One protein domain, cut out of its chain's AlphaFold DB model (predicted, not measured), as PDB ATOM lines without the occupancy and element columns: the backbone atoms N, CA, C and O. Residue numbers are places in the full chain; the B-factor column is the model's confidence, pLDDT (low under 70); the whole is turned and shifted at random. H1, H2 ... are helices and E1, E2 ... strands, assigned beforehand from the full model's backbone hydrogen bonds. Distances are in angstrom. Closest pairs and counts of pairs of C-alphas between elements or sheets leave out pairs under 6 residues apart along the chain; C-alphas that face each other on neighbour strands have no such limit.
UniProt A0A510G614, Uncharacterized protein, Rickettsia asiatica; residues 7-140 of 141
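AT A GLANCE: This is residues 7 to 140 of the 141 residues of an uncharacterized protein of Rickettsia asiatica (UniProt A0A510G614). A long helical hairpin, H3 and H4, makes a rod; at one end a small head of H1, H2 and short strands E1 and E2 packs on H3 through H2 and E2. The printed part has 134 residues, ordered H1 E1 H2 E2 H3 H4, mostly helix with a parallel two-strand sheet. It is loose, radius of gyration of the C-alphas 19.9 A, spanning 67 by 25 by 19 A.

HOW THE PARTS SIT: H1, residues 7 to 20, touches H2, residues 36 to 48, the same way at a shallow tilt of 3 degrees; the closest C-alphas, of Asn 8 and Gly 38, are 4.0 A apart. E1, residues 26 to 28, and E2, residues 54 to 56, are parallel, with N 27 and O 54 within hydrogen-bond range at 3.0 A. E1, H2 and E2 form a strand-helix-strand unit, two parallel neighbour strands with a helix between, its crossover right-handed. H3, residues 64 to 104, touches H2 with residues 66 to 78 alone, closest at the C-alphas of Tyr 77 and Leu 46, 6.2 A. H4, residues 110 to 138, forms a hairpin with H3, opposite ways at a shallow tilt of 18 degrees; the closest C-alphas, of Tyr 88 and Lys 128, are 6.0 A apart. Every O i to N i+4 pair is within hydrogen-bond range in H1, H3 and H4; in H2, 6 of 9 are.

IN THESE COORDINATES: H1 begins at C-alpha 7 (7.838, 44.074, 12.589). H3 is 58.2 A long and H4 42.5 A, ending at C-alpha 138 (-15.737, 32.702, -6.384).

THE WHOLE: The C-alphas farthest apart, of Asn 63 and Thr 107, are 66.8 A apart. The printed part has no cut and no long link. Residues 137 to 140 have pLDDT under 70.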
ATOM      1  N   ALA A   7       7.306  43.517  13.828       86.38
ATOM      2  CA  ALA A   7       7.838  44.074  12.589       86.38
ATOM      3  C   ALA A   7       7.459  43.199  11.374       86.38
ATOM      4  O   ALA A   7       6.548  42.371  11.424       86.38
ATOM      5  N   ASN A   8       8.128  43.379  10.239       90.75
ATOM      6  CA  ASN A   8       7.763  42.644   9.028       90.75
ATOM      7  C   ASN A   8       8.057  41.140   9.110       90.75
ATOM      8  O   ASN A   8       7.341  40.353   8.498       90.75
ATOM      9  N   ASP A   9       9.085  40.729   9.849       91.50
ATOM     10  CA  ASP A   9       9.447  39.311   9.938       91.50
ATOM     11  C   ASP A   9       8.490  38.533  10.840       91.50
ATOM     12  O   ASP A   9       8.053  37.443  10.478       91.50
ATOM     13  N   GLY A  10       8.055  39.120  11.957       93.19
ATOM     14  CA  GLY A  10       6.989  38.538  12.762       93.19
ATOM     15  C   GLY A  10       5.650  38.505  12.017       93.19
ATOM     16  O   GLY A  10       4.882  37.563  12.193       93.19
ATOM     17  N   ALA A  11       5.387  39.467  11.125       95.06
ATOM     18  CA  ALA A  11       4.188  39.455  10.289       95.06
ATOM     19  C   ALA A  11       4.160  38.260   9.312       95.06
ATOM     20  O   ALA A  11       3.096  37.690   9.077       95.06
ATOM     21  N   LYS A  12       5.321  37.810   8.813       94.81
ATOM     22  CA  LYS A  12       5.428  36.571   8.019       94.81
ATOM     23  C   LYS A  12       5.090  35.332   8.851       94.81
ATOM     24  O   LYS A  12       4.337  34.483   8.390       94.81
ATOM     25  N   LEU A  13       5.577  35.260  10.091       95.75
ATOM     26  CA  LEU A  13       5.240  34.160  11.005       95.75
ATOM     27  C   LEU A  13       3.743  34.147  11.345       95.75
ATOM     28  O   LEU A  13       3.126  33.086  11.404       95.75
ATOM     29  N   ILE A  14       3.134  35.324  11.517       96.25
ATOM     30  CA  ILE A  14       1.681  35.451  11.677       96.25
ATOM     31  C   ILE A  14       0.955  34.942  10.434       96.25
ATOM     32  O   ILE A  14      -0.028  34.221  10.570       96.25
ATOM     33  N   ALA A  15       1.420  35.284   9.233       96.88
ATOM     34  CA  ALA A  15       0.820  34.794   7.999       96.88
ATOM     35  C   ALA A  15       0.847  33.258   7.927       96.88
ATOM     36  O   ALA A  15      -0.186  32.633   7.692       96.88
ATOM     37  N   GLU A  16       1.989  32.632   8.214       96.62
ATOM     38  CA  GLU A  16       2.106  31.169   8.281       96.62
ATOM     39  C   GLU A  16       1.188  30.560   9.347       96.62
ATOM     40  O   GLU A  16       0.523  29.544   9.110       96.62
ATOM     41  N   PHE A  17       1.097  31.198  10.514       96.62
ATOM     42  CA  PHE A  17       0.174  30.793  11.563       96.62
ATOM     43  C   PHE A  17      -1.283  30.882  11.097       96.62
ATOM     44  O   PHE A  17      -2.032  29.930  11.294       96.62
ATOM     45  N   LEU A  18      -1.686  31.968  10.434       96.75
ATOM     46  CA  LEU A  18      -3.044  32.150   9.918       96.75
ATOM     47  C   LEU A  18      -3.394  31.130   8.830       96.75
ATOM     48  O   LEU A  18      -4.521  30.640   8.805       96.75
ATOM     49  N   LYS A  19      -2.451  30.735   7.966       94.12
ATOM     50  CA  LYS A  19      -2.708  29.675   6.974       94.12
ATOM     51  C   LYS A  19      -3.097  28.354   7.638       94.12
ATOM     52  O   LYS A  19      -4.027  27.684   7.184       94.12
ATOM     53  N   ASN A  20      -2.439  28.011   8.744       93.56
ATOM     54  CA  ASN A  20      -2.613  26.730   9.428       93.56
ATOM     55  C   ASN A  20      -3.680  26.755  10.531       93.56
ATOM     56  O   ASN A  20      -4.316  25.738  10.807       93.56
ATOM     57  N   ASN A  21      -3.905  27.903  11.165       93.94
ATOM     58  CA  ASN A  21      -4.852  28.029  12.259       93.94
ATOM     59  C   ASN A  21      -6.279  28.201  11.723       93.94
ATOM     60  O   ASN A  21      -6.604  29.205  11.096       93.94
ATOM     61  N   LYS A  22      -7.142  27.221  12.006       88.75
ATOM     62  CA  LYS A  22      -8.566  27.222  11.623       88.75
ATOM     63  C   LYS A  22      -9.510  27.430  12.818       88.75
ATOM     64  O   LYS A  22     -10.664  27.016  12.767       88.75
ATOM     65  N   ALA A  23      -9.009  27.997  13.914       92.94
ATOM     66  CA  ALA A  23      -9.764  28.238  15.147       92.94
ATOM     67  C   ALA A  23      -9.793  29.718  15.558       92.94
ATOM     68  O   ALA A  23     -10.694  30.137  16.281       92.94
ATOM     69  N   LEU A  24      -8.811  30.515  15.128       96.25
ATOM     70  CA  LEU A  24      -8.746  31.930  15.454       96.25
ATOM     71  C   LEU A  24      -9.800  32.719  14.669       96.25
ATOM     72  O   LEU A  24      -9.845  32.647  13.440       96.25
ATOM     73  N   ASN A  25     -10.586  33.513  15.398       96.19
ATOM     74  CA  ASN A  25     -11.625  34.383  14.837       96.19
ATOM     75  C   ASN A  25     -11.221  35.865  14.841       96.19
ATOM     76  O   ASN A  25     -11.667  36.627  13.991       96.19
ATOM     77  N   TYR A  26     -10.374  36.282  15.784       97.50
ATOM     78  CA  TYR A  26      -9.942  37.669  15.928       97.50
ATOM     79  C   TYR A  26      -8.449  37.737  16.233       97.50
ATOM     80  O   TYR A  26      -7.953  36.965  17.056       97.50
ATOM     81  N   LEU A  27      -7.750  38.671  15.593       96.88
ATOM     82  CA  LEU A  27      -6.339  38.944  15.837       96.88
ATOM     83  C   LEU A  27      -6.107  40.448  15.982       96.88
ATOM     84  O   LEU A  27      -6.454  41.217  15.087       96.88
ATOM     85  N   ASP A  28      -5.462  40.855  17.073       96.12
ATOM     86  CA  ASP A  28      -4.950  42.214  17.228       96.12
ATOM     87  C   ASP A  28      -3.430  42.224  17.093       96.12
ATOM     88  O   ASP A  28      -2.712  41.615  17.888       96.12
ATOM     89  N   ILE A  29      -2.954  42.913  16.060       94.38
ATOM     90  CA  ILE A  29      -1.539  43.175  15.802       94.38
ATOM     91  C   ILE A  29      -1.306  44.674  15.567       94.38
ATOM     92  O   ILE A  29      -0.372  45.073  14.867       94.38
ATOM     93  N   SER A  30      -2.119  45.524  16.192       94.00
ATOM     94  CA  SER A  30      -1.884  46.966  16.264       94.00
ATOM     95  C   SER A  30      -0.568  47.290  16.981       94.00
ATOM     96  O   SER A  30      -0.056  46.484  17.757       94.00
ATOM     97  N   LEU A  31       0.019  48.460  16.703       91.44
ATOM     98  CA  LEU A  31       1.250  48.938  17.364       91.44
ATOM     99  C   LEU A  31       2.482  48.016  17.212       91.44
ATOM    100  O   LEU A  31       3.334  47.943  18.098       91.44
ATOM    101  N   ASN A  32       2.618  47.331  16.073       93.12
ATOM    102  CA  ASN A  32       3.666  46.326  15.850       93.12
ATOM    103  C   ASN A  32       4.741  46.721  14.825       93.12
ATOM    104  O   ASN A  32       5.567  45.891  14.434       93.12
ATOM    105  N   LYS A  33       4.754  47.991  14.394       92.31
ATOM    106  CA  LYS A  33       5.687  48.540  13.387       92.31
ATOM    107  C   LYS A  33       5.697  47.761  12.064       92.31
ATOM    108  O   LYS A  33       6.696  47.766  11.346       92.31
ATOM    109  N   ILE A  34       4.594  47.097  11.738       93.75
ATOM    110  CA  ILE A  34       4.410  46.388  10.474       93.75
ATOM    111  C   ILE A  34       4.216  47.445   9.385       93.75
ATOM    112  O   ILE A  34       3.460  48.394   9.570       93.75
ATOM    113  N   ASN A  35       4.911  47.326   8.261       93.88
ATOM    114  CA  ASN A  35       4.647  48.170   7.096       93.88
ATOM    115  C   ASN A  35       3.980  47.353   5.982       93.88
ATOM    116  O   ASN A  35       3.664  46.175   6.164       93.88
ATOM    117  N   VAL A  36       3.787  47.958   4.811       93.94
ATOM    118  CA  VAL A  36       3.120  47.305   3.674       93.94
ATOM    119  C   VAL A  36       3.761  45.962   3.286       93.94
ATOM    120  O   VAL A  36       3.057  45.013   2.941       93.94
ATOM    121  N   TYR A  37       5.084  45.819   3.435       93.56
ATOM    122  CA  TYR A  37       5.791  44.569   3.141       93.56
ATOM    123  C   TYR A  37       5.489  43.454   4.147       93.56
ATOM    124  O   TYR A  37       5.542  42.284   3.782       93.56
ATOM    125  N   GLY A  38       5.190  43.797   5.403       93.88
ATOM    126  CA  GLY A  38       4.771  42.831   6.418       93.88
ATOM    127  C   GLY A  38       3.284  42.475   6.324       93.88
ATOM    128  O   GLY A  38       2.912  41.337   6.592       93.88
ATOM    129  N   VAL A  39       2.435  43.414   5.887       95.94
ATOM    130  CA  VAL A  39       0.992  43.169   5.710       95.94
ATOM    131  C   VAL A  39       0.698  42.294   4.493       95.94
ATOM    132  O   VAL A  39      -0.218  41.477   4.543       95.94
ATOM    133  N   LYS A  40       1.481  42.398   3.414       95.62
ATOM    134  CA  LYS A  40       1.242  41.614   2.193       95.62
ATOM    135  C   LYS A  40       1.166  40.087   2.437       95.62
ATOM    136  O   LYS A  40       0.162  39.502   2.039       95.62
ATOM    137  N   PRO A  41       2.113  39.443   3.149       96.62
ATOM    138  CA  PRO A  41       1.985  38.032   3.529       96.62
ATOM    139  C   PRO A  41       0.722  37.715   4.340       96.62
ATOM    140  O   PRO A  41       0.138  36.647   4.179       96.62
ATOM    141  N   ILE A  42       0.280  38.633   5.207       97.44
ATOM    142  CA  ILE A  42      -0.952  38.456   5.988       97.44
ATOM    143  C   ILE A  42      -2.158  38.422   5.048       97.44
ATOM    144  O   ILE A  42      -2.988  37.530   5.178       97.44
ATOM    145  N   ILE A  43      -2.234  39.333   4.073       96.31
ATOM    146  CA  ILE A  43      -3.306  39.347   3.065       96.31
ATOM    147  C   ILE A  43      -3.328  38.031   2.275       96.31
ATOM    148  O   ILE A  43      -4.390  37.435   2.125       96.31
ATOM    149  N   GLU A  44      -2.168  37.536   1.840       95.44
ATOM    150  CA  GLU A  44      -2.056  36.242   1.149       95.44
ATOM    151  C   GLU A  44      -2.534  35.076   2.036       95.44
ATOM    152  O   GLU A  44      -3.188  34.149   1.565       95.44
ATOM    153  N   ALA A  45      -2.267  35.115   3.344       96.25
ATOM    154  CA  ALA A  45      -2.793  34.121   4.279       96.25
ATOM    155  C   ALA A  45      -4.313  34.223   4.482       96.25
ATOM    156  O   ALA A  45      -4.970  33.197   4.672       96.25
ATOM    157  N   LEU A  46      -4.884  35.431   4.434       95.56
ATOM    158  CA  LEU A  46      -6.329  35.657   4.537       95.56
ATOM    159  C   LEU A  46      -7.099  35.128   3.321       95.56
ATOM    160  O   LEU A  46      -8.267  34.773   3.460       95.56
ATOM    161  N   GLU A  47      -6.461  35.010   2.157       92.75
ATOM    162  CA  GLU A  47      -7.079  34.382   0.986       92.75
ATOM    163  C   GLU A  47      -7.486  32.926   1.282       92.75
ATOM    164  O   GLU A  47      -8.607  32.515   0.967       92.75
ATOM    165  N   GLU A  48      -6.622  32.190   1.986       90.81
ATOM    166  CA  GLU A  48      -6.804  30.781   2.362       90.81
ATOM    167  C   GLU A  48      -7.471  30.587   3.739       90.81
ATOM    168  O   GLU A  48      -8.026  29.520   4.043       90.81
ATOM    169  N   ASN A  49      -7.384  31.581   4.627       94.50
ATOM    170  CA  ASN A  49      -8.014  31.521   5.940       94.50
ATOM    171  C   ASN A  49      -9.497  31.907   5.849       94.50
ATOM    172  O   ASN A  49      -9.854  33.000   5.419       94.50
ATOM    173  N   ILE A  50     -10.355  31.002   6.320       92.94
ATOM    174  CA  ILE A  50     -11.816  31.151   6.292       92.94
ATOM    175  C   ILE A  50     -12.447  31.302   7.685       92.94
ATOM    176  O   ILE A  50     -13.662  31.200   7.824       92.94
ATOM    177  N   THR A  51     -11.637  31.468   8.733       93.69
ATOM    178  CA  THR A  51     -12.118  31.489  10.126       93.69
ATOM    179  C   THR A  51     -11.991  32.854  10.779       93.69
ATOM    180  O   THR A  51     -12.831  33.222  11.593       93.69
ATOM    181  N   ILE A  52     -10.973  33.630  10.413       96.81
ATOM    182  CA  ILE A  52     -10.764  34.958  10.979       96.81
ATOM    183  C   ILE A  52     -11.795  35.948  10.432       96.81
ATOM    184  O   ILE A  52     -11.958  36.100   9.225       96.81
ATOM    185  N   THR A  53     -12.494  36.631  11.330       96.94
ATOM    186  CA  THR A  53     -13.545  37.613  11.028       96.94
ATOM    187  C   THR A  53     -13.183  39.019  11.504       96.94
ATOM    188  O   THR A  53     -13.869  39.982  11.159       96.94
ATOM    189  N   GLY A  54     -12.081  39.167  12.247       97.56
ATOM    190  CA  GLY A  54     -11.524  40.461  12.623       97.56
ATOM    191  C   GLY A  54      -9.998  40.464  12.672       97.56
ATOM    192  O   GLY A  54      -9.377  39.549  13.211       97.56
ATOM    193  N   LEU A  55      -9.404  41.524  12.130       97.56
ATOM    194  CA  LEU A  55      -7.971  41.790  12.175       97.56
ATOM    195  C   LEU A  55      -7.755  43.276  12.468       97.56
ATOM    196  O   LEU A  55      -8.225  44.121  11.709       97.56
ATOM    197  N   ASN A  56      -7.043  43.590  13.548       95.88
ATOM    198  CA  ASN A  56      -6.663  44.958  13.885       95.88
ATOM    199  C   ASN A  56      -5.194  45.211  13.515       95.88
ATOM    200  O   ASN A  56      -4.290  44.567  14.048       95.88
ATOM    201  N   LEU A  57      -4.972  46.161  12.605       93.88
ATOM    202  CA  LEU A  57      -3.656  46.620  12.148       93.88
ATOM    203  C   LEU A  57      -3.396  48.093  12.491       93.88
ATOM    204  O   LEU A  57      -2.443  48.679  11.975       93.88
ATOM    205  N   GLU A  58      -4.209  48.695  13.356       92.44
ATOM    206  CA  GLU A  58      -4.092  50.110  13.688       92.44
ATOM    207  C   GLU A  58      -2.714  50.481  14.245       92.44
ATOM    208  O   GLU A  58      -1.994  49.674  14.835       92.44
ATOM    209  N   GLN A  59      -2.324  51.740  14.040       90.81
ATOM    210  CA  GLN A  59      -1.067  52.287  14.567       90.81
ATOM    211  C   GLN A  59       0.196  51.486  14.159       90.81
ATOM    212  O   GLN A  59       1.168  51.392  14.909       90.81
ATOM    213  N   ASN A  60       0.190  50.912  12.952       92.88
ATOM    214  CA  ASN A  60       1.354  50.315  12.295       92.88
ATOM    215  C   ASN A  60       2.038  51.297  11.316       92.88
ATOM    216  O   ASN A  60       1.510  52.365  11.000       92.88
ATOM    217  N   ASN A  61       3.229  50.941  10.826       93.19
ATOM    218  CA  ASN A  61       4.119  51.813  10.046       93.19
ATOM    219  C   ASN A  61       3.785  51.806   8.544       93.19
ATOM    220  O   ASN A  61       4.635  51.509   7.704       93.19
ATOM    221  N   MET A  62       2.543  52.130   8.202       92.81
ATOM    222  CA  MET A  62       2.080  52.263   6.817       92.81
ATOM    223  C   MET A  62       1.755  53.725   6.494       92.81
ATOM    224  O   MET A  62       1.290  54.464   7.363       92.81
ATOM    225  N   ASN A  63       1.981  54.143   5.248       94.06
ATOM    226  CA  ASN A  63       1.446  55.417   4.761       94.06
ATOM    227  C   ASN A  63      -0.070  55.282   4.493       94.06
ATOM    228  O   ASN A  63      -0.603  54.174   4.435       94.06
ATOM    229  N   GLU A  64      -0.773  56.402   4.330       93.94
ATOM    230  CA  GLU A  64      -2.237  56.401   4.179       93.94
ATOM    231  C   GLU A  64      -2.731  55.661   2.927       93.94
ATOM    232  O   GLU A  64      -3.775  55.005   2.961       93.94
ATOM    233  N   GLN A  65      -1.966  55.700   1.834       95.06
ATOM    234  CA  GLN A  65      -2.310  54.994   0.600       95.06
ATOM    235  C   GLN A  65      -2.237  53.471   0.791       95.06
ATOM    236  O   GLN A  65      -3.194  52.760   0.480       95.06
ATOM    237  N   ASP A  66      -1.136  52.980   1.359       94.12
ATOM    238  CA  ASP A  66      -0.914  51.563   1.643       94.12
ATOM    239  C   ASP A  66      -1.910  51.038   2.678       94.12
ATOM    240  O   ASP A  66      -2.421  49.927   2.523       94.12
ATOM    241  N   LYS A  67      -2.233  51.840   3.705       93.31
ATOM    242  CA  LYS A  67      -3.287  51.512   4.679       93.31
ATOM    243  C   LYS A  67      -4.626  51.324   3.992       93.31
ATOM    244  O   LYS A  67      -5.289  50.321   4.224       93.31
ATOM    245  N   THR A  68      -5.014  52.271   3.142       95.69
ATOM    246  CA  THR A  68      -6.309  52.238   2.455       95.69
ATOM    247  C   THR A  68      -6.428  50.998   1.575       95.69
ATOM    248  O   THR A  68      -7.416  50.269   1.666       95.69
ATOM    249  N   LEU A  69      -5.399  50.711   0.771       94.50
ATOM    250  CA  LEU A  69      -5.379  49.536  -0.098       94.50
ATOM    251  C   LEU A  69      -5.399  48.231   0.710       94.50
ATOM    252  O   LEU A  69      -6.190  47.333   0.416       94.50
ATOM    253  N   SER A  70      -4.567  48.146   1.750       94.88
ATOM    254  CA  SER A  70      -4.494  46.965   2.614       94.88
ATOM    255  C   SER A  70      -5.816  46.726   3.337       94.88
ATOM    256  O   SER A  70      -6.322  45.609   3.327       94.88
ATOM    257  N   ASN A  71      -6.430  47.770   3.899       95.12
ATOM    258  CA  ASN A  71      -7.712  47.673   4.592       95.12
ATOM    259  C   ASN A  71      -8.841  47.246   3.654       95.12
ATOM    260  O   ASN A  71      -9.681  46.447   4.062       95.12
ATOM    261  N   ALA A  72      -8.858  47.716   2.403       95.69
ATOM    262  CA  ALA A  72      -9.838  47.269   1.415       95.69
ATOM    263  C   ALA A  72      -9.702  45.764   1.119       95.69
ATOM    264  O   ALA A  72     -10.695  45.034   1.140       95.69
ATOM    265  N   MET A  73      -8.473  45.279   0.905       95.25
ATOM    266  CA  MET A  73      -8.206  43.855   0.667       95.25
ATOM    267  C   MET A  73      -8.534  42.994   1.889       95.25
ATOM    268  O   MET A  73      -9.205  41.974   1.765       95.25
ATOM    269  N   ILE A  74      -8.107  43.415   3.078       96.25
ATOM    270  CA  ILE A  74      -8.378  42.705   4.332       96.25
ATOM    271  C   ILE A  74      -9.882  42.642   4.581       96.25
ATOM    272  O   ILE A  74     -10.407  41.560   4.832       96.25
ATOM    273  N   SER A  75     -10.589  43.767   4.445       96.19
ATOM    274  CA  SER A  75     -12.039  43.818   4.662       96.19
ATOM    275  C   SER A  75     -12.777  42.867   3.725       96.19
ATOM    276  O   SER A  75     -13.650  42.145   4.190       96.19
ATOM    277  N   LYS A  76     -12.379  42.767   2.447       95.00
ATOM    278  CA  LYS A  76     -12.946  41.783   1.507       95.00
ATOM    279  C   LYS A  76     -12.899  40.356   2.077       95.00
ATOM    280  O   LYS A  76     -13.911  39.661   2.062       95.00
ATOM    281  N   TYR A  77     -11.745  39.914   2.583       95.50
ATOM    282  CA  TYR A  77     -11.599  38.555   3.118       95.50
ATOM    283  C   TYR A  77     -12.302  38.364   4.468       95.50
ATOM    284  O   TYR A  77     -12.873  37.302   4.712       95.50
ATOM    285  N   LEU A  78     -12.304  39.380   5.335       96.38
ATOM    286  CA  LEU A  78     -13.004  39.307   6.619       96.38
ATOM    287  C   LEU A  78     -14.526  39.263   6.441       96.38
ATOM    288  O   LEU A  78     -15.181  38.486   7.132       96.38
ATOM    289  N   GLU A  79     -15.090  40.043   5.515       95.81
ATOM    290  CA  GLU A  79     -16.525  40.000   5.205       95.81
ATOM    291  C   GLU A  79     -16.928  38.648   4.606       95.81
ATOM    292  O   GLU A  79     -17.856  38.028   5.118       95.81
ATOM    293  N   ARG A  80     -16.156  38.104   3.649       94.31
ATOM    294  CA  ARG A  80     -16.345  36.724   3.155       94.31
ATOM    295  C   ARG A  80     -16.417  35.717   4.308       94.31
ATOM    296  O   ARG A  80     -17.285  34.848   4.345       94.31
ATOM    297  N   ASN A  81     -15.517  35.826   5.282       95.06
ATOM    298  CA  ASN A  81     -15.485  34.905   6.417       95.06
ATOM    299  C   ASN A  81     -16.677  35.104   7.373       95.06
ATOM    300  O   ASN A  81     -17.186  34.131   7.928       95.06
ATOM    301  N   LYS A  82     -17.171  36.336   7.548       94.81
ATOM    302  CA  LYS A  82     -18.406  36.609   8.308       94.81
ATOM    303  C   LYS A  82     -19.644  36.042   7.608       94.81
ATOM    304  O   LYS A  82     -20.519  35.487   8.277       94.81
ATOM    305  N   GLU A  83     -19.706  36.137   6.282       93.62
ATOM    306  CA  GLU A  83     -20.760  35.520   5.470       93.62
ATOM    307  C   GLU A  83     -20.751  33.997   5.633       93.62
ATOM    308  O   GLU A  83     -21.784  33.418   5.965       93.62
ATOM    309  N   LEU A  84     -19.578  33.358   5.541       92.44
ATOM    310  CA  LEU A  84     -19.402  31.921   5.791       92.44
ATOM    311  C   LEU A  84     -19.913  31.488   7.173       92.44
ATOM    312  O   LEU A  84     -20.601  30.471   7.296       92.44
ATOM    313  N   VAL A  85     -19.589  32.256   8.219       91.69
ATOM    314  CA  VAL A  85     -20.068  31.999   9.588       91.69
ATOM    315  C   VAL A  85     -21.591  32.098   9.664       91.69
ATOM    316  O   VAL A  85     -22.227  31.256  10.298       91.69
ATOM    317  N   THR A  86     -22.184  33.085   8.996       92.94
ATOM    318  CA  THR A  86     -23.639  33.294   8.983       92.94
ATOM    319  C   THR A  86     -24.364  32.181   8.218       92.94
ATOM    320  O   THR A  86     -25.358  31.628   8.701       92.94
ATOM    321  N   GLU A  87     -23.844  31.803   7.049       94.00
ATOM    322  CA  GLU A  87     -24.412  30.761   6.193       94.00
ATOM    323  C   GLU A  87     -24.367  29.395   6.893       94.00
ATOM    324  O   GLU A  87     -25.390  28.716   7.018       94.00
ATOM    325  N   TYR A  88     -23.214  29.021   7.462       93.62
ATOM    326  CA  TYR A  88     -23.103  27.777   8.225       93.62
ATOM    327  C   TYR A  88     -23.877  27.822   9.553       93.62
ATOM    328  O   TYR A  88     -24.471  26.818   9.946       93.62
ATOM    329  N   GLY A  89     -23.938  28.974  10.226       94.00
ATOM    330  CA  GLY A  89     -24.735  29.156  11.443       94.00
ATOM    331  C   GLY A  89     -26.230  28.903  11.220       94.00
ATOM    332  O   GLY A  89     -26.895  28.302  12.069       94.00
ATOM    333  N   SER A  90     -26.749  29.272  10.047       95.12
ATOM    334  CA  SER A  90     -28.132  28.976   9.650       95.12
ATOM    335  C   SER A  90     -28.366  27.468   9.487       95.12
ATOM    336  O   SER A  90     -29.355  26.933   9.987       95.12
ATOM    337  N   VAL A  91     -27.421  26.759   8.856       96.19
ATOM    338  CA  VAL A  91     -27.456  25.289   8.730       96.19
ATOM    339  C   VAL A  91     -27.406  24.624  10.104       96.19
ATOM    340  O   VAL A  91     -28.193  23.718  10.373       96.19
ATOM    341  N   GLN A  92     -26.528  25.091  10.994       95.75
ATOM    342  CA  GLN A  92     -26.409  24.537  12.339       95.75
ATOM    343  C   GLN A  92     -27.687  24.744  13.160       95.75
ATOM    344  O   GLN A  92     -28.157  23.807  13.795       95.75
ATOM    345  N   SER A  93     -28.312  25.918  13.062       97.50
ATOM    346  CA  SER A  93     -29.589  26.197  13.733       97.50
ATOM    347  C   SER A  93     -30.701  25.239  13.283       97.50
ATOM    348  O   SER A  93     -31.495  24.771  14.101       97.50
ATOM    349  N   LEU A  94     -30.748  24.899  11.988       97.38
ATOM    350  CA  LEU A  94     -31.682  23.896  11.462       97.38
ATOM    351  C   LEU A  94     -31.372  22.491  11.989       97.38
ATOM    352  O   LEU A  94     -32.286  21.763  12.373       97.38
ATOM    353  N   VAL A  95     -30.093  22.114  12.021       98.00
ATOM    354  CA  VAL A  95     -29.637  20.826  12.560       98.00
ATOM    355  C   VAL A  95     -30.039  20.682  14.024       98.00
ATOM    356  O   VAL A  95     -30.610  19.660  14.403       98.00
ATOM    357  N   ASP A  96     -29.818  21.720  14.828       98.06
ATOM    358  CA  ASP A  96     -30.168  21.741  16.245       98.06
ATOM    359  C   ASP A  96     -31.686  21.607  16.440       98.06
ATOM    360  O   ASP A  96     -32.141  20.778  17.231       98.06
ATOM    361  N   ALA A  97     -32.490  22.334  15.656       98.31
ATOM    362  CA  ALA A  97     -33.950  22.238  15.700       98.31
ATOM    363  C   ALA A  97     -34.468  20.834  15.332       98.31
ATOM    364  O   ALA A  97     -35.375  20.307  15.984       98.31
ATOM    365  N   ILE A  98     -33.886  20.201  14.308       98.12
ATOM    366  CA  ILE A  98     -34.247  18.836  13.903       98.12
ATOM    367  C   ILE A  98     -33.827  17.828  14.979       98.12
ATOM    368  O   ILE A  98     -34.623  16.960  15.330       98.12
ATOM    369  N   ASN A  99     -32.628  17.961  15.551       97.88
ATOM    370  CA  ASN A  99     -32.155  17.093  16.629       97.88
ATOM    371  C   ASN A  99     -33.061  17.169  17.867       97.88
ATOM    372  O   ASN A  99     -33.381  16.132  18.449       97.88
ATOM    373  N   VAL A 100     -33.546  18.363  18.229       98.12
ATOM    374  CA  VAL A 100     -34.550  18.541  19.296       98.12
ATOM    375  C   VAL A 100     -35.860  17.824  18.959       98.12
ATOM    376  O   VAL A 100     -36.496  17.233  19.831       98.12
ATOM    377  N   ARG A 101     -36.288  17.837  17.693       98.00
ATOM    378  CA  ARG A 101     -37.500  17.119  17.278       98.00
ATOM    379  C   ARG A 101     -37.314  15.602  17.321       98.00
ATOM    380  O   ARG A 101     -38.195  14.914  17.822       98.00
ATOM    381  N   ILE A 102     -36.170  15.097  16.858       97.62
ATOM    382  CA  ILE A 102     -35.810  13.673  16.928       97.62
ATOM    383  C   ILE A 102     -35.765  13.206  18.386       97.62
ATOM    384  O   ILE A 102     -36.301  12.146  18.706       97.62
ATOM    385  N   SER A 103     -35.146  13.978  19.284       96.88
ATOM    386  CA  SER A 103     -35.020  13.589  20.691       96.88
ATOM    387  C   SER A 103     -36.381  13.497  21.390       96.88
ATOM    388  O   SER A 103     -36.614  12.531  22.122       96.88
ATOM    389  N   ASN A 104     -37.297  14.422  21.091       97.44
ATOM    390  CA  ASN A 104     -38.634  14.485  21.685       97.44
ATOM    391  C   ASN A 104     -39.655  13.512  21.072       97.44
ATOM    392  O   ASN A 104     -40.691  13.263  21.687       97.44
ATOM    393  N   ASP A 105     -39.400  12.950  19.889       97.50
ATOM    394  CA  ASP A 105     -40.343  12.037  19.238       97.50
ATOM    395  C   ASP A 105     -40.411  10.691  19.981       97.50
ATOM    396  O   ASP A 105     -39.445   9.929  20.010       97.50
ATOM    397  N   THR A 106     -41.541  10.377  20.616       97.38
ATOM    398  CA  THR A 106     -41.711   9.142  21.401       97.38
ATOM    399  C   THR A 106     -41.971   7.903  20.544       97.38
ATOM    400  O   THR A 106     -41.975   6.796  21.075       97.38
ATOM    401  N   THR A 107     -42.215   8.065  19.242       98.19
ATOM    402  CA  THR A 107     -42.505   6.956  18.318       98.19
ATOM    403  C   THR A 107     -41.237   6.324  17.742       98.19
ATOM    404  O   THR A 107     -41.265   5.180  17.293       98.19
ATOM    405  N   ILE A 108     -40.113   7.041  17.799       96.50
ATOM    406  CA  ILE A 108     -38.804   6.577  17.337       96.50
ATOM    407  C   ILE A 108     -38.054   5.952  18.521       96.50
ATOM    408  O   ILE A 108     -37.943   6.555  19.591       96.50
ATOM    409  N   ASN A 109     -37.503   4.751  18.346       98.00
ATOM    410  CA  ASN A 109     -36.682   4.123  19.383       98.00
ATOM    411  C   ASN A 109     -35.302   4.809  19.512       98.00
ATOM    412  O   ASN A 109     -34.840   5.521  18.619       98.00
ATOM    413  N   THR A 110     -34.612   4.581  20.629       96.94
ATOM    414  CA  THR A 110     -33.321   5.226  20.933       96.94
ATOM    415  C   THR A 110     -32.231   4.942  19.895       96.94
ATOM    416  O   THR A 110     -31.415   5.819  19.609       96.94
ATOM    417  N   TYR A 111     -32.210   3.734  19.326       97.81
ATOM    418  CA  TYR A 111     -31.208   3.340  18.340       97.81
ATOM    419  C   TYR A 111     -31.371   4.138  17.041       97.81
ATOM    420  O   TYR A 111     -30.418   4.769  16.575       97.81
ATOM    421  N   ASP A 112     -32.596   4.223  16.523       98.06
ATOM    422  CA  ASP A 112     -32.897   4.978  15.308       98.06
ATOM    423  C   ASP A 112     -32.684   6.487  15.507       98.06
ATOM    424  O   ASP A 112     -32.138   7.152  14.624       98.06
ATOM    425  N   LYS A 113     -32.996   7.037  16.694       98.19
ATOM    426  CA  LYS A 113     -32.663   8.435  17.038       98.19
ATOM    427  C   LYS A 113     -31.165   8.717  16.932       98.19
ATOM    428  O   LYS A 113     -30.768   9.758  16.400       98.19
ATOM    429  N   SER A 114     -30.332   7.798  17.427       97.75
ATOM    430  CA  SER A 114     -28.875   7.929  17.348       97.75
ATOM    431  C   SER A 114     -28.390   7.908  15.901       97.75
ATOM    432  O   SER A 114     -27.505   8.691  15.555       97.75
ATOM    433  N   ILE A 115     -28.958   7.043  15.055       98.19
ATOM    434  CA  ILE A 115     -28.617   6.991  13.629       98.19
ATOM    435  C   ILE A 115     -28.984   8.311  12.955       98.19
ATOM    436  O   ILE A 115     -28.119   8.925  12.337       98.19
ATOM    437  N   LEU A 116     -30.222   8.783  13.124       98.12
ATOM    438  CA  LEU A 116     -30.696  10.023  12.503       98.12
ATOM    439  C   LEU A 116     -29.834  11.229  12.900       98.12
ATOM    440  O   LEU A 116     -29.406  11.988  12.029       98.12
ATOM    441  N   THR A 117     -29.518  11.364  14.191       97.75
ATOM    442  CA  THR A 117     -28.660  12.442  14.713       97.75
ATOM    443  C   THR A 117     -27.259  12.387  14.093       97.75
ATOM    444  O   THR A 117     -26.734  13.397  13.621       97.75
ATOM    445  N   ASN A 118     -26.652  11.197  14.030       98.12
ATOM    446  CA  ASN A 118     -25.329  11.012  13.431       98.12
ATOM    447  C   ASN A 118     -25.332  11.317  11.929       98.12
ATOM    448  O   ASN A 118     -24.447  12.022  11.439       98.12
ATOM    449  N   THR A 119     -26.334  10.831  11.196       98.19
ATOM    450  CA  THR A 119     -26.500  11.111   9.767       98.19
ATOM    451  C   THR A 119     -26.651  12.609   9.514       98.19
ATOM    452  O   THR A 119     -25.985  13.144   8.627       98.19
ATOM    453  N   LEU A 120     -27.460  13.304  10.316       98.00
ATOM    454  CA  LEU A 120     -27.661  14.743  10.186       98.00
ATOM    455  C   LEU A 120     -26.371  15.530  10.448       98.00
ATOM    456  O   LEU A 120     -26.038  16.434   9.681       98.00
ATOM    457  N   ASN A 121     -25.595  15.142  11.463       96.19
ATOM    458  CA  ASN A 121     -24.296  15.754  11.747       96.19
ATOM    459  C   ASN A 121     -23.307  15.562  10.586       96.19
ATOM    460  O   ASN A 121     -22.618  16.506  10.202       96.19
ATOM    461  N   ILE A 122     -23.269  14.374   9.969       97.69
ATOM    462  CA  ILE A 122     -22.433  14.115   8.784       97.69
ATOM    463  C   ILE A 122     -22.856  15.009   7.610       97.69
ATOM    464  O   ILE A 122     -22.000  15.580   6.931       97.69
ATOM    465  N   ILE A 123     -24.163  15.153   7.371       97.69
ATOM    466  CA  ILE A 123     -24.695  16.029   6.319       97.69
ATOM    467  C   ILE A 123     -24.318  17.490   6.599       97.69
ATOM    468  O   ILE A 123     -23.797  18.150   5.703       97.69
ATOM    469  N   SER A 124     -24.488  17.968   7.837       97.44
ATOM    470  CA  SER A 124     -24.088  19.317   8.263       97.44
ATOM    471  C   SER A 124     -22.616  19.601   7.956       97.44
ATOM    472  O   SER A 124     -22.292  20.623   7.349       97.44
ATOM    473  N   GLN A 125     -21.713  18.665   8.274       94.69
ATOM    474  CA  GLN A 125     -20.284  18.832   7.982       94.69
ATOM    475  C   GLN A 125     -19.978  18.843   6.478       94.69
ATOM    476  O   GLN A 125     -19.122  19.604   6.026       94.69
ATOM    477  N   LYS A 126     -20.690  18.044   5.673       96.06
ATOM    478  CA  LYS A 126     -20.549  18.094   4.210       96.06
ATOM    479  C   LYS A 126     -21.046  19.418   3.633       96.06
ATOM    480  O   LYS A 126     -20.397  19.960   2.743       96.06
ATOM    481  N   ILE A 127     -22.150  19.952   4.152       95.69
ATOM    482  CA  ILE A 127     -22.663  21.269   3.758       95.69
ATOM    483  C   ILE A 127     -21.650  22.356   4.125       95.69
ATOM    484  O   ILE A 127     -21.295  23.151   3.260       95.69
ATOM    485  N   LYS A 128     -21.094  22.331   5.347       93.94
ATOM    486  CA  LYS A 128     -20.009  23.234   5.762       93.94
ATOM    487  C   LYS A 128     -18.866  23.235   4.751       93.94
ATOM    488  O   LYS A 128     -18.425  24.293   4.315       93.94
ATOM    489  N   PHE A 129     -18.402  22.046   4.365       90.81
ATOM    490  CA  PHE A 129     -17.314  21.894   3.403       90.81
ATOM    491  C   PHE A 129     -17.655  22.492   2.031       90.81
ATOM    492  O   PHE A 129     -16.821  23.176   1.439       90.81
ATOM    493  N   LEU A 130     -18.876  22.273   1.530       92.00
ATOM    494  CA  LEU A 130     -19.329  22.822   0.249       92.00
ATOM    495  C   LEU A 130     -19.442  24.352   0.272       92.00
ATOM    496  O   LEU A 130     -18.979  24.988  -0.673       92.00
ATOM    497  N   ILE A 131     -19.977  24.924   1.354       92.19
ATOM    498  CA  ILE A 131     -20.050  26.376   1.576       92.19
ATOM    499  C   ILE A 131     -18.636  26.977   1.602       92.19
ATOM    500  O   ILE A 131     -18.333  27.923   0.885       92.19
ATOM    501  N   CYS A 132     -17.708  26.373   2.350       88.06
ATOM    502  CA  CYS A 132     -16.319  26.839   2.380       88.06
ATOM    503  C   CYS A 132     -15.677  26.802   0.985       88.06
ATOM    504  O   CYS A 132     -14.942  27.712   0.604       88.06
ATOM    505  N   LYS A 133     -15.962  25.751   0.207       87.44
ATOM    506  CA  LYS A 133     -15.440  25.597  -1.148       87.44
ATOM    507  C   LYS A 133     -15.982  26.685  -2.082       87.44
ATOM    508  O   LYS A 133     -15.184  27.299  -2.779       87.44
ATOM    509  N   SER A 134     -17.288  26.956  -2.102       85.38
ATOM    510  CA  SER A 134     -17.873  27.941  -3.031       85.38
ATOM    511  C   SER A 134     -17.249  29.333  -2.878       85.38
ATOM    512  O   SER A 134     -16.871  29.944  -3.876       85.38
ATOM    513  N   HIS A 135     -17.041  29.790  -1.644       82.00
ATOM    514  CA  HIS A 135     -16.462  31.106  -1.351       82.00
ATOM    515  C   HIS A 135     -14.970  31.224  -1.696       82.00
ATOM    516  O   HIS A 135     -14.502  32.306  -2.048       82.00
ATOM    517  N   ILE A 136     -14.207  30.127  -1.653       76.94
ATOM    518  CA  ILE A 136     -12.809  30.127  -2.118       76.94
ATOM    519  C   ILE A 136     -12.749  30.193  -3.654       76.94
ATOM    520  O   ILE A 136     -11.928  30.920  -4.204       76.94
ATOM    521  N   TYR A 137     -13.639  29.491  -4.365       69.44
ATOM    522  CA  TYR A 137     -13.646  29.490  -5.837       69.44
ATOM    523  C   TYR A 137     -14.167  30.795  -6.459       69.44
ATOM    524  O   TYR A 137     -13.694  31.181  -7.526       69.44
ATOM    525  N   ILE A 138     -15.137  31.471  -5.833       59.28
ATOM    526  CA  ILE A 138     -15.737  32.702  -6.384       59.28
ATOM    527  C   ILE A 138     -14.766  33.888  -6.330       59.28
ATOM    528  O   ILE A 138     -14.783  34.726  -7.222       59.28
ATOM    529  N   HIS A 139     -13.902  33.968  -5.316       55.31
ATOM    530  CA  HIS A 139     -13.035  35.133  -5.113       55.31
ATOM    531  C   HIS A 139     -11.652  35.050  -5.780       55.31
ATOM    532  O   HIS A 139     -10.906  36.030  -5.687       55.31
ATOM    533  N   ASN A 140     -11.357  33.933  -6.462       50.59
ATOM    534  CA  ASN A 140     -10.098  33.661  -7.167       50.59
ATOM    535  C   ASN A 140     -10.223  33.713  -8.710       50.59
ATOM    536  O   ASN A 140      -9.271  33.358  -9.403       50.59
TER     537      ASN A 140